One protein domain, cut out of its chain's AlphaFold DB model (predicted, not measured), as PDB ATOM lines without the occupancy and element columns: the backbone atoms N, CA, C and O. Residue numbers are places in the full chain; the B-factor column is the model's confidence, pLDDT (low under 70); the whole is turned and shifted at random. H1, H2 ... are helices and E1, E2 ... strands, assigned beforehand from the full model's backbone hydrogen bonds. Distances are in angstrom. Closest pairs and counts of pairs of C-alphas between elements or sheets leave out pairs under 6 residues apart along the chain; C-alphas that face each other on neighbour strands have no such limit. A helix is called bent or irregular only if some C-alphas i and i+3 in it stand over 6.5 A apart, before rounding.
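AT A GLANCE: This is residues 107 to 213 of the 1036 residues of an uncharacterized protein of Methylomonas koyamae (UniProt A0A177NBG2). A small, twisted sheet of four short parallel strands has helix H1 packed over one face, and the long helix H3 starts near its edge strand E6 and runs away from it, with H2 packed beside part of H3. Residues 203 to 213, of which 203 to 211 belong to H3, stick out as a free arm, and the small hairpin of E2 and E3 lies beyond the sheet's strands. The printed part has 107 residues, with three named helices and six named strands in the order E1, H1, E2, E3, E4, E5, H2, E6, H3; the class is mixed, helices and strands. The larger sheet runs E5, E4, E1, E6, and E2 and E3 form an antiparallel pair. The whole is only just compact, close to loose, with a radius of gyration of the C-alphas of 15.5 A, and only just elongated, spanning 49 by 32 by 27 A.

IN THESE COORDINATES: E1, residues 111 to 113, begins at C-alpha 111 (71.816, 31.288, 139.233). H1, residues 116 to 124, is 12.4 A long. E2 is residues 128 to 130, E3 136 to 138, E4 141 to 143 and E5 155 to 157. H2, residues 160 to 169, is 15.1 A long. E6 is residues 177 to 179. H3, residues 182 to 211, is 45.4 A long and ends at C-alpha 211 (74.489, 22.017, 103.605). H2 and H3 are irregular: C-alphas 161 and 164 are 7.9 A apart, and C-alphas 183 and 186 are 7.1 A apart.

HOW THE PARTS SIT: In the larger sheet, N 156 and O 141 of E5 and E4 are 2.9 A apart, N 142 and O 111 of E4 and E1 2.8 A, and N 179 and O 112 of E1 and E6 2.8 A, within hydrogen-bond range. H1 is on the sheet at a height of 7.8 A, over E4 and along it at 19 degrees on the local plane; their closest C-alphas, of Ala 119 and Cys 141, are 5.5 A apart. H3 only grazes the sheet, with residues 184 to 189. H2 is not on the sheet; it touches residues 191 to 199 of H3, closest at the C-alphas of Val 168 and Val 195, 5.4 A, the same way at a shallow tilt of 34 degrees, only just short of steep. E5, H2 and E6 form a split strand-helix-strand unit, two parallel strands with E4 and E1 between them, and its crossover is right-handed. In the hairpin of E2 and E3, N 129 and O 137 are 2.8 A apart; E3 runs on into E4 at 35 degrees across a break of 2 residues. Each O i to N i+4 pair is within hydrogen-bond range in H1, against 4 of 6 in H2 and 24 of 26 in H3.

THE WHOLE: The C-alphas of Leu 117 and Asp 212, the two farthest apart, are 48.9 A apart. The printed part has no cut, and the link from E4 to E5 is long, with 11 residues. Mean pLDDT of the printed part is 90.0; residue 133 is under 70.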
ATOM      1  N   ASN A 107      60.091  26.538 142.235       89.44
ATOM      2  CA  ASN A 107      60.837  26.771 141.002       89.44
ATOM      3  C   ASN A 107      62.036  27.674 141.303       89.44
ATOM      4  O   ASN A 107      61.866  28.848 141.627       89.44
ATOM      5  N   HIS A 108      63.235  27.115 141.189       92.31
ATOM      6  CA  HIS A 108      64.487  27.808 141.450       92.31
ATOM      7  C   HIS A 108      65.230  28.012 140.138       92.31
ATOM      8  O   HIS A 108      65.560  27.050 139.450       92.31
ATOM      9  N   LYS A 109      65.496  29.269 139.803       93.12
ATOM     10  CA  LYS A 109      66.183  29.653 138.570       93.12
ATOM     11  C   LYS A 109      67.658  29.279 138.597       93.12
ATOM     12  O   LYS A 109      68.299  29.400 139.643       93.12
ATOM     13  N   ASP A 110      68.219  28.895 137.459       94.88
ATOM     14  CA  ASP A 110      69.669  28.707 137.351       94.88
ATOM     15  C   ASP A 110      70.366  30.041 137.680       94.88
ATOM     16  O   ASP A 110      69.978  31.089 137.169       94.88
ATOM     17  N   THR A 111      71.323  30.048 138.605       95.69
ATOM     18  CA  THR A 111      71.816  31.288 139.233       95.69
ATOM     19  C   THR A 111      73.334  31.364 139.195       95.69
ATOM     20  O   THR A 111      74.009  30.373 139.474       95.69
ATOM     21  N   ASP A 112      73.868  32.546 138.891       94.62
ATOM     22  CA  ASP A 112      75.290  32.855 139.033       94.62
ATOM     23  C   ASP A 112      75.580  33.603 140.336       94.62
ATOM     24  O   ASP A 112      74.953  34.619 140.642       94.62
ATOM     25  N   PHE A 113      76.501  33.072 141.137       94.62
ATOM     26  CA  PHE A 113      76.818  33.530 142.483       94.62
ATOM     27  C   PHE A 113      78.246  34.068 142.554       94.62
ATOM     28  O   PHE A 113      79.228  33.344 142.388       94.62
ATOM     29  N   PHE A 114      78.384  35.325 142.968       91.50
ATOM     30  CA  PHE A 114      79.702  35.904 143.248       91.50
ATOM     31  C   PHE A 114      80.267  35.462 144.610       91.50
ATOM     32  O   PHE A 114      81.455  35.637 144.878       91.50
ATOM     33  N   ASN A 115      79.440  34.842 145.461       91.94
ATOM     34  CA  ASN A 115      79.863  34.210 146.708       91.94
ATOM     35  C   ASN A 115      79.876  32.677 146.571       91.94
ATOM     36  O   ASN A 115      78.833  32.024 146.581       91.94
ATOM     37  N   ALA A 116      81.077  32.094 146.512       92.94
ATOM     38  CA  ALA A 116      81.271  30.654 146.339       92.94
ATOM     39  C   ALA A 116      80.630  29.794 147.450       92.94
ATOM     40  O   ALA A 116      80.179  28.680 147.183       92.94
ATOM     41  N   LEU A 117      80.554  30.294 148.691       94.00
ATOM     42  CA  LEU A 117      79.942  29.555 149.803       94.00
ATOM     43  C   LEU A 117      78.411  29.570 149.732       94.00
ATOM     44  O   LEU A 117      77.765  28.594 150.112       94.00
ATOM     45  N   GLU A 118      77.830  30.655 149.220       94.44
ATOM     46  CA  GLU A 118      76.390  30.743 148.953       94.44
ATOM     47  C   GLU A 118      75.991  29.799 147.813       94.44
ATOM     48  O   GLU A 118      75.019  29.050 147.943       94.44
ATOM     49  N   ALA A 119      76.801  29.752 146.750       95.94
ATOM     50  CA  ALA A 119      76.641  28.807 145.649       95.94
ATOM     51  C   ALA A 119      76.710  27.354 146.137       95.94
ATOM     52  O   ALA A 119      75.833  26.550 145.829       95.94
ATOM     53  N   LEU A 120      77.722  27.022 146.951       95.62
ATOM     54  CA  LEU A 120      77.893  25.690 147.533       95.62
ATOM     55  C   LEU A 120      76.694  25.297 148.401       95.62
ATOM     56  O   LEU A 120      76.190  24.180 148.281       95.62
ATOM     57  N   ASN A 121      76.224  26.198 149.267       95.50
ATOM     58  CA  ASN A 121      75.064  25.921 150.107       95.50
ATOM     59  C   ASN A 121      73.798  25.697 149.275       95.50
ATOM     60  O   ASN A 121      73.048  24.764 149.548       95.50
ATOM     61  N   THR A 122      73.577  26.524 148.253       95.25
ATOM     62  CA  THR A 122      72.420  26.403 147.358       95.25
ATOM     63  C   THR A 122      72.483  25.107 146.551       95.25
ATOM     64  O   THR A 122      71.504  24.365 146.498       95.25
ATOM     65  N   ALA A 123      73.654  24.749 146.020       95.31
ATOM     66  CA  ALA A 123      73.838  23.521 145.253       95.31
ATOM     67  C   ALA A 123      73.503  22.260 146.072       95.31
ATOM     68  O   ALA A 123      72.839  21.353 145.563       95.31
ATOM     69  N   LYS A 124      73.880  22.223 147.360       95.12
ATOM     70  CA  LYS A 124      73.559  21.116 148.285       95.12
ATOM     71  C   LYS A 124      72.066  20.919 148.526       95.12
ATOM     72  O   LYS A 124      71.654  19.803 148.837       95.12
ATOM     73  N   GLN A 125      71.258  21.968 148.376       94.25
ATOM     74  CA  GLN A 125      69.805  21.867 148.535       94.25
ATOM     75  C   GLN A 125      69.160  21.052 147.411       94.25
ATOM     76  O   GLN A 125      68.041  20.572 147.572       94.25
ATOM     77  N   ARG A 126      69.876  20.857 146.292       92.56
ATOM     78  CA  ARG A 126      69.409  20.140 145.098       92.56
ATOM     79  C   ARG A 126      68.050  20.643 144.604       92.56
ATOM     80  O   ARG A 126      67.159  19.866 144.273       92.56
ATOM     81  N   ASN A 127      67.925  21.964 144.578       93.25
ATOM     82  CA  ASN A 127      66.717  22.677 144.197       93.25
ATOM     83  C   ASN A 127      66.229  22.302 142.793       93.25
ATOM     84  O   ASN A 127      67.020  22.056 141.881       93.25
ATOM     85  N   VAL A 128      64.907  22.300 142.620       90.44
ATOM     86  CA  VAL A 128      64.260  22.015 141.335       90.44
ATOM     87  C   VAL A 128      64.063  23.310 140.553       90.44
ATOM     88  O   VAL A 128      63.493  24.270 141.078       90.44
ATOM     89  N   ARG A 129      64.495  23.300 139.292       90.44
ATOM     90  CA  ARG A 129      64.232  24.315 138.269       90.44
ATOM     91  C   ARG A 129      63.113  23.823 137.361       90.44
ATOM     92  O   ARG A 129      63.174  22.692 136.888       90.44
ATOM     93  N   ILE A 130      62.104  24.647 137.112       85.81
ATOM     94  CA  ILE A 130      60.974  24.341 136.226       85.81
ATOM     95  C   ILE A 130      61.058  25.262 135.010       85.81
ATOM     96  O   ILE A 130      61.090  26.483 135.150       85.81
ATOM     97  N   ALA A 131      61.112  24.666 133.824       75.25
ATOM     98  CA  ALA A 131      61.091  25.365 132.548       75.25
ATOM     99  C   ALA A 131      59.711  25.933 132.209       75.25
ATOM    100  O   ALA A 131      58.696  25.487 132.742       75.25
ATOM    101  N   ASP A 132      59.675  26.844 131.236       70.38
ATOM    102  CA  ASP A 132      58.429  27.389 130.686       70.38
ATOM    103  C   ASP A 132      57.523  26.299 130.082       70.38
ATOM    104  O   ASP A 132      56.300  26.424 130.111       70.38
ATOM    105  N   ASP A 133      58.108  25.202 129.585       62.75
ATOM    106  CA  ASP A 133      57.384  24.027 129.077       62.75
ATOM    107  C   ASP A 133      56.954  23.033 130.179       62.75
ATOM    108  O   ASP A 133      56.374  21.984 129.895       62.75
ATOM    109  N   GLY A 134      57.225  23.358 131.448       71.69
ATOM    110  CA  GLY A 134      56.896  22.545 132.617       71.69
ATOM    111  C   GLY A 134      57.894  21.428 132.939       71.69
ATOM    112  O   GLY A 134      57.702  20.738 133.947       71.69
ATOM    113  N   SER A 135      58.951  21.236 132.141       74.25
ATOM    114  CA  SER A 135      60.008  20.262 132.439       74.25
ATOM    115  C   SER A 135      60.790  20.647 133.697       74.25
ATOM    116  O   SER A 135      61.021  21.825 133.978       74.25
ATOM    117  N   THR A 136      61.186  19.644 134.484       82.81
ATOM    118  CA  THR A 136      61.932  19.842 135.730       82.81
ATOM    119  C   THR A 136      63.401  19.455 135.561       82.81
ATOM    120  O   THR A 136      63.736  18.462 134.917       82.81
ATOM    121  N   GLY A 137      64.292  20.245 136.153       87.31
ATOM    122  CA  GLY A 137      65.737  20.035 136.163       87.31
ATOM    123  C   GLY A 137      66.346  20.371 137.522       87.31
ATOM    124  O   GLY A 137      65.671  20.887 138.412       87.31
ATOM    125  N   LEU A 138      67.630  20.063 137.690       92.88
ATOM    126  CA  LEU A 138      68.392  20.418 138.886       92.88
ATOM    127  C   LEU A 138      68.959  21.834 138.713       92.88
ATOM    128  O   LEU A 138      69.631  22.082 137.716       92.88
ATOM    129  N   GLN A 139      68.703  22.737 139.662       94.88
ATOM    130  CA  GLN A 139      69.169  24.128 139.615       94.88
ATOM    131  C   GLN A 139      70.698  24.198 139.519       94.88
ATOM    132  O   GLN A 139      71.395  23.689 140.404       94.88
ATOM    133  N   LEU A 140      71.208  24.874 138.493       96.50
ATOM    134  CA  LEU A 140      72.621  25.196 138.321       96.50
ATOM    135  C   LEU A 140      73.006  26.390 139.190       96.50
ATOM    136  O   LEU A 140      72.339  27.424 139.195       96.50
ATOM    137  N   CYS A 141      74.109  26.234 139.908       96.75
ATOM    138  CA  CYS A 141      74.724  27.251 140.744       96.75
ATOM    139  C   CYS A 141      76.115  27.541 140.178       96.75
ATOM    140  O   CYS A 141      77.070  26.806 140.449       96.75
ATOM    141  N   TYR A 142      76.222  28.581 139.359       96.19
ATOM    142  CA  TYR A 142      77.507  29.065 138.871       96.19
ATOM    143  C   TYR A 142      78.221  29.844 139.968       96.19
ATOM    144  O   TYR A 142      77.575  30.464 140.811       96.19
ATOM    145  N   TYR A 143      79.548  29.767 140.002       95.00
ATOM    146  CA  TYR A 143      80.334  30.578 140.920       95.00
ATOM    147  C   TYR A 143      81.727  30.895 140.394       95.00
ATOM    148  O   TYR A 143      82.284  30.194 139.541       95.00
ATOM    149  N   HIS A 144      82.314  31.928 140.992       91.19
ATOM    150  CA  HIS A 144      83.621  32.464 140.630       91.19
ATOM    151  C   HIS A 144      84.603  32.442 141.812       91.19
ATOM    152  O   HIS A 144      84.218  32.260 142.967       91.19
ATOM    153  N   GLY A 145      85.890  32.656 141.522       87.25
ATOM    154  CA  GLY A 145      86.965  32.668 142.521       87.25
ATOM    155  C   GLY A 145      87.724  31.342 142.608       87.25
ATOM    156  O   GLY A 145      87.891  30.653 141.600       87.25
ATOM    157  N   GLU A 146      88.229  30.991 143.793       87.44
ATOM    158  CA  GLU A 146      88.959  29.734 143.992       87.44
ATOM    159  C   GLU A 146      88.037  28.522 143.808       87.44
ATOM    160  O   GLU A 146      86.949  28.448 144.382       87.44
ATOM    161  N   LYS A 147      88.484  27.553 143.004       89.88
ATOM    162  CA  LYS A 147      87.712  26.344 142.718       89.88
ATOM    163  C   LYS A 147      87.587  25.474 143.969       89.88
ATOM    164  O   LYS A 147      88.582  24.975 144.494       89.88
ATOM    165  N   LEU A 148      86.352  25.230 144.387       90.56
ATOM    166  CA  LEU A 148      86.000  24.318 145.469       90.56
ATOM    167  C   LEU A 148      86.150  22.859 145.011       90.56
ATOM    168  O   LEU A 148      85.764  22.499 143.897       90.56
ATOM    169  N   ALA A 149      86.671  22.000 145.885       88.00
ATOM    170  CA  ALA A 149      86.851  20.567 145.631       88.00
ATOM    171  C   ALA A 149      85.546  19.772 145.848       88.00
ATOM    172  O   ALA A 149      85.502  18.863 146.669       88.00
ATOM    173  N   SER A 150      84.469  20.155 145.159       87.62
ATOM    174  CA  SER A 150      83.142  19.539 145.285       87.62
ATOM    175  C   SER A 150      82.832  18.582 144.131       87.62
ATOM    176  O   SER A 150      83.183  18.869 142.988       87.62
ATOM    177  N   ASP A 151      82.102  17.504 144.433       87.44
ATOM    178  CA  ASP A 151      81.552  16.553 143.454       87.44
ATOM    179  C   ASP A 151      80.083  16.866 143.082       87.44
ATOM    180  O   ASP A 151      79.406  16.061 142.442       87.44
ATOM    181  N   LEU A 152      79.547  18.017 143.514       91.62
ATOM    182  CA  LEU A 152      78.180  18.423 143.186       91.62
ATOM    183  C   LEU A 152      78.072  18.798 141.704       91.62
ATOM    184  O   LEU A 152      78.594  19.820 141.270       91.62
ATOM    185  N   GLU A 153      77.334  17.988 140.945       92.69
ATOM    186  CA  GLU A 153      77.127  18.148 139.496       92.69
ATOM    187  C   GLU A 153      76.520  19.501 139.088       92.69
ATOM    188  O   GLU A 153      76.725  19.961 137.970       92.69
ATOM    189  N   ASN A 154      75.783  20.141 139.997       94.94
ATOM    190  CA  ASN A 154      75.101  21.407 139.767       94.94
ATOM    191  C   ASN A 154      75.848  22.630 140.315       94.94
ATOM    192  O   ASN A 154      75.321  23.736 140.237       94.94
ATOM    193  N   LEU A 155      77.053  22.452 140.862       95.56
ATOM    194  CA  LEU A 155      77.921  23.539 141.309       95.56
ATOM    195  C   LEU A 155      79.017  23.775 140.264       95.56
ATOM    196  O   LEU A 155      79.994  23.029 140.184       95.56
ATOM    197  N   ILE A 156      78.865  24.821 139.458       96.19
ATOM    198  CA  ILE A 156      79.686  25.031 138.267       96.19
ATOM    199  C   ILE A 156      80.679  26.162 138.500       96.19
ATOM    200  O   ILE A 156      80.317  27.332 138.576       96.19
ATOM    201  N   HIS A 157      81.960  25.811 138.579       94.62
ATOM    202  CA  HIS A 157      83.028  26.806 138.628       94.62
ATOM    203  C   HIS A 157      83.243  27.413 137.246       94.62
ATOM    204  O   HIS A 157      83.499  26.679 136.287       94.62
ATOM    205  N   VAL A 158      83.185  28.740 137.161       92.00
ATOM    206  CA  VAL A 158      83.472  29.481 135.932       92.00
ATOM    207  C   VAL A 158      84.493  30.564 136.229       92.00
ATOM    208  O   VAL A 158      84.303  31.407 137.105       92.00
ATOM    209  N   ASP A 159      85.585  30.538 135.471       88.56
ATOM    210  CA  ASP A 159      86.566  31.614 135.465       88.56
ATOM    211  C   ASP A 159      85.967  32.849 134.775       88.56
ATOM    212  O   ASP A 159      85.521  32.759 133.627       88.56
ATOM    213  N   LEU A 160      85.958  33.989 135.471       86.81
ATOM    214  CA  LEU A 160      85.389  35.243 134.970       86.81
ATOM    215  C   LEU A 160      86.057  35.695 133.667       86.81
ATOM    216  O   LEU A 160      85.370  36.202 132.785       86.81
ATOM    217  N   ASP A 161      87.353  35.434 133.487       86.31
ATOM    218  CA  ASP A 161      88.074  35.813 132.264       86.31
ATOM    219  C   ASP A 161      87.650  34.976 131.042       86.31
ATOM    220  O   ASP A 161      87.892  35.357 129.895       86.31
ATOM    221  N   ARG A 162      87.005  33.826 131.272       87.88
ATOM    222  CA  ARG A 162      86.569  32.881 130.232       87.88
ATOM    223  C   ARG A 162      85.060  32.673 130.194       87.88
ATOM    224  O   ARG A 162      84.596  31.813 129.449       87.88
ATOM    225  N   ILE A 163      84.292  33.454 130.951       89.81
ATOM    226  CA  ILE A 163      82.840  33.284 131.078       89.81
ATOM    227  C   ILE A 163      82.130  33.332 129.720       89.81
ATOM    228  O   ILE A 163      81.298  32.476 129.435       89.81
ATOM    229  N   LEU A 164      82.523  34.258 128.839       89.56
ATOM    230  CA  LEU A 164      81.955  34.378 127.497       89.56
ATOM    231  C   LEU A 164      82.203  33.109 126.668       89.56
ATOM    232  O   LEU A 164      81.265  32.522 126.140       89.56
ATOM    233  N   GLU A 165      83.458  32.662 126.581       90.75
ATOM    234  CA  GLU A 165      83.835  31.450 125.840       90.75
ATOM    235  C   GLU A 165      83.121  30.213 126.404       90.75
ATOM    236  O   GLU A 165      82.545  29.418 125.659       90.75
ATOM    237  N   PHE A 166      83.114  30.079 127.731       92.31
ATOM    238  CA  PHE A 166      82.479  28.975 128.433       92.31
ATOM    239  C   PHE A 166      80.979  28.911 128.134       92.31
ATOM    240  O   PHE A 166      80.488  27.866 127.711       92.31
ATOM    241  N   LEU A 167      80.252  30.019 128.292       90.88
ATOM    242  CA  LEU A 167      78.810  30.061 128.055       90.88
ATOM    243  C   LEU A 167      78.461  29.885 126.569       90.88
ATOM    244  O   LEU A 167      77.424  29.302 126.260       90.88
ATOM    245  N   VAL A 168      79.315  30.306 125.632       91.19
ATOM    246  CA  VAL A 168      79.089  30.086 124.192       91.19
ATOM    247  C   VAL A 168      79.077  28.595 123.847       91.19
ATOM    248  O   VAL A 168      78.123  28.141 123.208       91.19
ATOM    249  N   PHE A 169      80.077  27.829 124.290       88.38
ATOM    250  CA  PHE A 169      80.261  26.428 123.880       88.38
ATOM    251  C   PHE A 169      79.681  25.394 124.851       88.38
ATOM    252  O   PHE A 169      79.454  24.250 124.464       88.38
ATOM    253  N   SER A 170      79.417  25.770 126.102       89.44
ATOM    254  CA  SER A 170      78.825  24.863 127.081       89.44
ATOM    255  C   SER A 170      77.380  24.510 126.725       89.44
ATOM    256  O   SER A 170      76.604  25.350 126.264       89.44
ATOM    257  N   ARG A 171      77.005  23.253 126.971       90.75
ATOM    258  CA  ARG A 171      75.618  22.767 126.878       90.75
ATOM    259  C   ARG A 171      74.806  23.042 128.144       90.75
ATOM    260  O   ARG A 171      73.607  22.778 128.162       90.75
ATOM    261  N   LEU A 172      75.453  23.507 129.215       91.75
ATOM    262  CA  LEU A 172      74.766  23.846 130.457       91.75
ATOM    263  C   LEU A 172      73.781  24.992 130.202       91.75
ATOM    264  O   LEU A 172      74.053  25.884 129.389       91.75
ATOM    265  N   ARG A 173      72.639  24.957 130.890       91.62
ATOM    266  CA  ARG A 173      71.641  26.028 130.806       91.62
ATOM    267  C   ARG A 173      72.238  27.349 131.271       91.62
ATOM    268  O   ARG A 173      72.905  27.399 132.288       91.62
ATOM    269  N   LEU A 174      71.992  28.418 130.522       91.12
ATOM    270  CA  LEU A 174      72.500  29.737 130.891       91.12
ATOM    271  C   LEU A 174      71.874  30.206 132.220       91.12
ATOM    272  O   LEU A 174      70.706  29.897 132.466       91.12
ATOM    273  N   PRO A 175      72.615  30.958 133.052       92.31
ATOM    274  CA  PRO A 175      72.069  31.529 134.276       92.31
ATOM    275  C   PRO A 175      70.925  32.507 133.972       92.31
ATOM    276  O   PRO A 175      71.000  33.328 133.057       92.31
ATOM    277  N   GLU A 176      69.865  32.400 134.763       90.94
ATOM    278  CA  GLU A 176      68.628  33.182 134.698       90.94
ATOM    279  C   GLU A 176      68.583  34.268 135.795       90.94
ATOM    280  O   GLU A 176      67.836  35.241 135.679       90.94
ATOM    281  N   GLU A 177      69.369  34.107 136.864       91.50
ATOM    282  CA  GLU A 177      69.532  35.074 137.956       91.50
ATOM    283  C   GLU A 177      71.005  35.334 138.287       91.50
ATOM    284  O   GLU A 177      71.862  34.467 138.128       91.50
ATOM    285  N   LEU A 178      71.278  36.536 138.806       92.25
ATOM    286  CA  LEU A 178      72.588  36.943 139.308       92.25
ATOM    287  C   LEU A 178      72.492  37.297 140.796       92.25
ATOM    288  O   LEU A 178      71.674  38.126 141.202       92.25
ATOM    289  N   ARG A 179      73.355  36.687 141.609       91.75
ATOM    290  CA  ARG A 179      73.554  36.968 143.036       91.75
ATOM    291  C   ARG A 179      74.908  37.642 143.213       91.75
ATOM    292  O   ARG A 179      75.927  36.999 143.472       91.75
ATOM    293  N   ALA A 180      74.900  38.956 143.030       88.62
ATOM    294  CA  ALA A 180      76.069  39.820 143.122       88.62
ATOM    295  C   ALA A 180      75.682  41.197 143.682       88.62
ATOM    296  O   ALA A 180      74.500  41.491 143.888       88.62
ATOM    297  N   ASP A 181      76.679  42.055 143.902       84.25
ATOM    298  CA  ASP A 181      76.433  43.457 144.231       84.25
ATOM    299  C   ASP A 181      75.673  44.155 143.083       84.25
ATOM    300  O   ASP A 181      75.997  43.929 141.912       84.25
ATOM    301  N   PRO A 182      74.696  45.040 143.372       83.19
ATOM    302  CA  PRO A 182      73.869  45.683 142.344       83.19
ATOM    303  C   PRO A 182      74.647  46.426 141.247       83.19
ATOM    304  O   PRO A 182      74.134  46.596 140.143       83.19
ATOM    305  N   GLU A 183      75.875  46.865 141.536       85.31
ATOM    306  CA  GLU A 183      76.757  47.564 140.592       85.31
ATOM    307  C   GLU A 183      77.262  46.658 139.453       85.31
ATOM    308  O   GLU A 183      77.575  47.161 138.378       85.31
ATOM    309  N   LEU A 184      77.283  45.333 139.648       83.69
ATOM    310  CA  LEU A 184      77.798  44.352 138.680       83.69
ATOM    311  C   LEU A 184      76.738  43.856 137.680       83.69
ATOM    312  O   LEU A 184      77.073  43.200 136.695       83.69
ATOM    313  N   MET A 185      75.458  44.176 137.902       81.94
ATOM    314  CA  MET A 185      74.340  43.655 137.100       81.94
ATOM    315  C   MET A 185      74.412  44.084 135.624       81.94
ATOM    316  O   MET A 185      74.068  43.305 134.738       81.94
ATOM    317  N   ALA A 186      74.850  45.319 135.347       83.06
ATOM    318  CA  ALA A 186      74.895  45.859 133.984       83.06
ATOM    319  C   ALA A 186      75.994  45.205 133.130       83.06
ATOM    320  O   ALA A 186      75.737  44.813 131.991       83.06
ATOM    321  N   ASP A 187      77.189  45.042 133.699       85.06
ATOM    322  CA  ASP A 187      78.330  44.415 133.024       85.06
ATOM    323  C   ASP A 187      78.055  42.932 132.746       85.06
ATOM    324  O   ASP A 187      78.355  42.420 131.666       85.06
ATOM    325  N   TYR A 188      77.407  42.244 133.689       86.75
ATOM    326  CA  TYR A 188      77.025  40.845 133.524       86.75
ATOM    327  C   TYR A 188      75.980  40.647 132.415       86.75
ATOM    328  O   TYR A 188      76.094  39.730 131.601       86.75
ATOM    329  N   GLN A 189      74.992  41.543 132.317       85.62
ATOM    330  CA  GLN A 189      74.012  41.494 131.230       85.62
ATOM    331  C   GLN A 189      74.682  41.644 129.853       85.62
ATOM    332  O   GLN A 189      74.330  40.928 128.918       85.62
ATOM    333  N   GLN A 190      75.703  42.500 129.735       88.75
ATOM    334  CA  GLN A 190      76.465  42.665 128.493       88.75
ATOM    335  C   GLN A 190      77.217  41.383 128.081       88.75
ATOM    336  O   GLN A 190      77.348  41.093 126.886       88.75
ATOM    337  N   VAL A 191      77.701  40.597 129.050       88.88
ATOM    338  CA  VAL A 191      78.299  39.276 128.790       88.88
ATOM    339  C   VAL A 191      77.260  38.330 128.192       88.88
ATOM    340  O   VAL A 191      77.541  37.708 127.167       88.88
ATOM    341  N   LEU A 192      76.061  38.243 128.780       87.25
ATOM    342  CA  LEU A 192      74.987  37.384 128.267       87.25
ATOM    343  C   LEU A 192      74.557  37.787 126.852       87.25
ATOM    344  O   LEU A 192      74.436  36.922 125.984       87.25
ATOM    345  N   ASP A 193      74.411  39.085 126.582       88.88
ATOM    346  CA  ASP A 193      74.089  39.589 125.241       88.88
ATOM    347  C   ASP A 193      75.161  39.158 124.216       88.88
ATOM    348  O   ASP A 193      74.844  38.649 123.136       88.88
ATOM    349  N   SER A 194      76.441  39.243 124.596       92.50
ATOM    350  CA  SER A 194      77.576  38.811 123.763       92.50
ATOM    351  C   SER A 194      77.593  37.296 123.506       92.50
ATOM    352  O   SER A 194      78.021  36.852 122.433       92.50
ATOM    353  N   VAL A 195      77.115  36.478 124.456       92.56
ATOM    354  CA  VAL A 195      76.958  35.021 124.280       92.56
ATOM    355  C   VAL A 195      75.951  34.728 123.168       92.56
ATOM    356  O   VAL A 195      76.238  33.908 122.289       92.56
ATOM    357  N   PHE A 196      74.794  35.397 123.171       88.75
ATOM    358  CA  PHE A 196      73.762  35.203 122.148       88.75
ATOM    359  C   PHE A 196      74.253  35.613 120.754       88.75
ATOM    360  O   PHE A 196      74.089  34.846 119.801       88.75
ATOM    361  N   GLU A 197      74.917  36.768 120.635       91.56
ATOM    362  CA  GLU A 197      75.500  37.231 119.368       91.56
ATOM    363  C   GLU A 197      76.548  36.251 118.825       91.56
ATOM    364  O   GLU A 197      76.524  35.886 117.646       91.56
ATOM    365  N   THR A 198      77.444  35.771 119.690       92.44
ATOM    366  CA  THR A 198      78.517  34.848 119.295       92.44
ATOM    367  C   THR A 198      77.959  33.481 118.886       92.44
ATOM    368  O   THR A 198      78.368  32.928 117.861       92.44
ATOM    369  N   ARG A 199      76.976  32.938 119.623       94.31
ATOM    370  CA  ARG A 199      76.296  31.681 119.256       94.31
ATOM    371  C   ARG A 199      75.604  31.778 117.893       94.31
ATOM    372  O   ARG A 199      75.667  30.823 117.116       94.31
ATOM    373  N   ALA A 200      74.991  32.919 117.571       90.62
ATOM    374  CA  ALA A 200      74.358  33.142 116.271       90.62
ATOM    375  C   ALA A 200      75.377  33.124 115.114       90.62
ATOM    376  O   ALA A 200      75.122  32.503 114.080       90.62
ATOM    377  N   GLN A 201      76.553  33.738 115.298       92.12
ATOM    378  CA  GLN A 201      77.623  33.749 114.290       92.12
ATOM    379  C   GLN A 201      78.158  32.340 113.993       92.12
ATOM    380  O   GLN A 201      78.263  31.960 112.826       92.12
ATOM    381  N   PHE A 202      78.452  31.547 115.030       93.62
ATOM    382  CA  PHE A 202      78.920  30.166 114.856       93.62
ATOM    383  C   PHE A 202      77.860  29.257 114.232       93.62
ATOM    384  O   PHE A 202      78.187  28.436 113.377       93.62
ATOM    385  N   THR A 203      76.596  29.422 114.627       93.88
ATOM    386  CA  THR A 203      75.472  28.662 114.059       93.88
ATOM    387  C   THR A 203      75.400  28.858 112.546       93.88
ATOM    388  O   THR A 203      75.424  27.879 111.807       93.88
ATOM    389  N   ALA A 204      75.415  30.106 112.068       91.56
ATOM    390  CA  ALA A 204      75.324  30.403 110.637       91.56
ATOM    391  C   ALA A 204      76.480  29.802 109.812       91.56
ATOM    392  O   ALA A 204      76.282  29.389 108.668       91.56
ATOM    393  N   GLU A 205      77.688  29.749 110.378       93.38
ATOM    394  CA  GLU A 205      78.846  29.136 109.723       93.38
ATOM    395  C   GLU A 205      78.720  27.605 109.654       93.38
ATOM    396  O   GLU A 205      78.949  27.014 108.597       93.38
ATOM    397  N   LEU A 206      78.297  26.954 110.741       94.44
ATOM    398  CA  LEU A 206      78.118  25.500 110.782       94.44
ATOM    399  C   LEU A 206      76.947  25.019 109.914       94.44
ATOM    400  O   LEU A 206      77.065  23.983 109.262       94.44
ATOM    401  N   GLU A 207      75.841  25.766 109.843       93.62
ATOM    402  CA  GLU A 207      74.716  25.438 108.953       93.62
ATOM    403  C   GLU A 207      75.140  25.464 107.479       93.62
ATOM    404  O   GLU A 207      74.765  24.578 106.709       93.62
ATOM    405  N   ARG A 208      75.993  26.424 107.088       91.44
ATOM    406  CA  ARG A 208      76.575  26.457 105.738       91.44
ATOM    407  C   ARG A 208      77.427  25.217 105.474       91.44
ATOM    408  O   ARG A 208      77.294  24.610 104.417       91.44
ATOM    409  N   GLN A 209      78.264  24.818 106.431       92.62
ATOM    410  CA  GLN A 209      79.084  23.613 106.299       92.62
ATOM    411  C   GLN A 209      78.240  22.339 106.210       92.62
ATOM    412  O   GLN A 209      78.591  21.439 105.454       92.62
ATOM    413  N   ALA A 210      77.136  22.252 106.955       92.12
ATOM    414  CA  ALA A 210      76.233  21.104 106.933       92.12
ATOM    415  C   ALA A 210      75.516  20.932 105.581       92.12
ATOM    416  O   ALA A 210      75.374  19.803 105.108       92.12
ATOM    417  N   LEU A 211      75.131  22.034 104.927       90.69
ATOM    418  CA  LEU A 211      74.489  22.017 103.605       90.69
ATOM    419  C   LEU A 211      75.405  21.483 102.494       90.69
ATOM    420  O   LEU A 211      74.917  20.865 101.546       90.69
ATOM    421  N   ASP A 212      76.718  21.675 102.622       86.62
ATOM    422  CA  ASP A 212      77.715  21.213 101.648       86.62
ATOM    423  C   ASP A 212      78.062  19.712 101.795       86.62
ATOM    424  O   ASP A 212      78.819  19.160 100.991       86.62
ATOM    425  N   GLN A 213      77.526  19.013 102.806       84.06
ATOM    426  CA  GLN A 213      77.820  17.598 103.062       84.06
ATOM    427  C   GLN A 213      76.823  16.662 102.379       84.06
ATOM    428  O   GLN A 213      75.666  16.577 102.779       84.06
TER     429      GLN A 213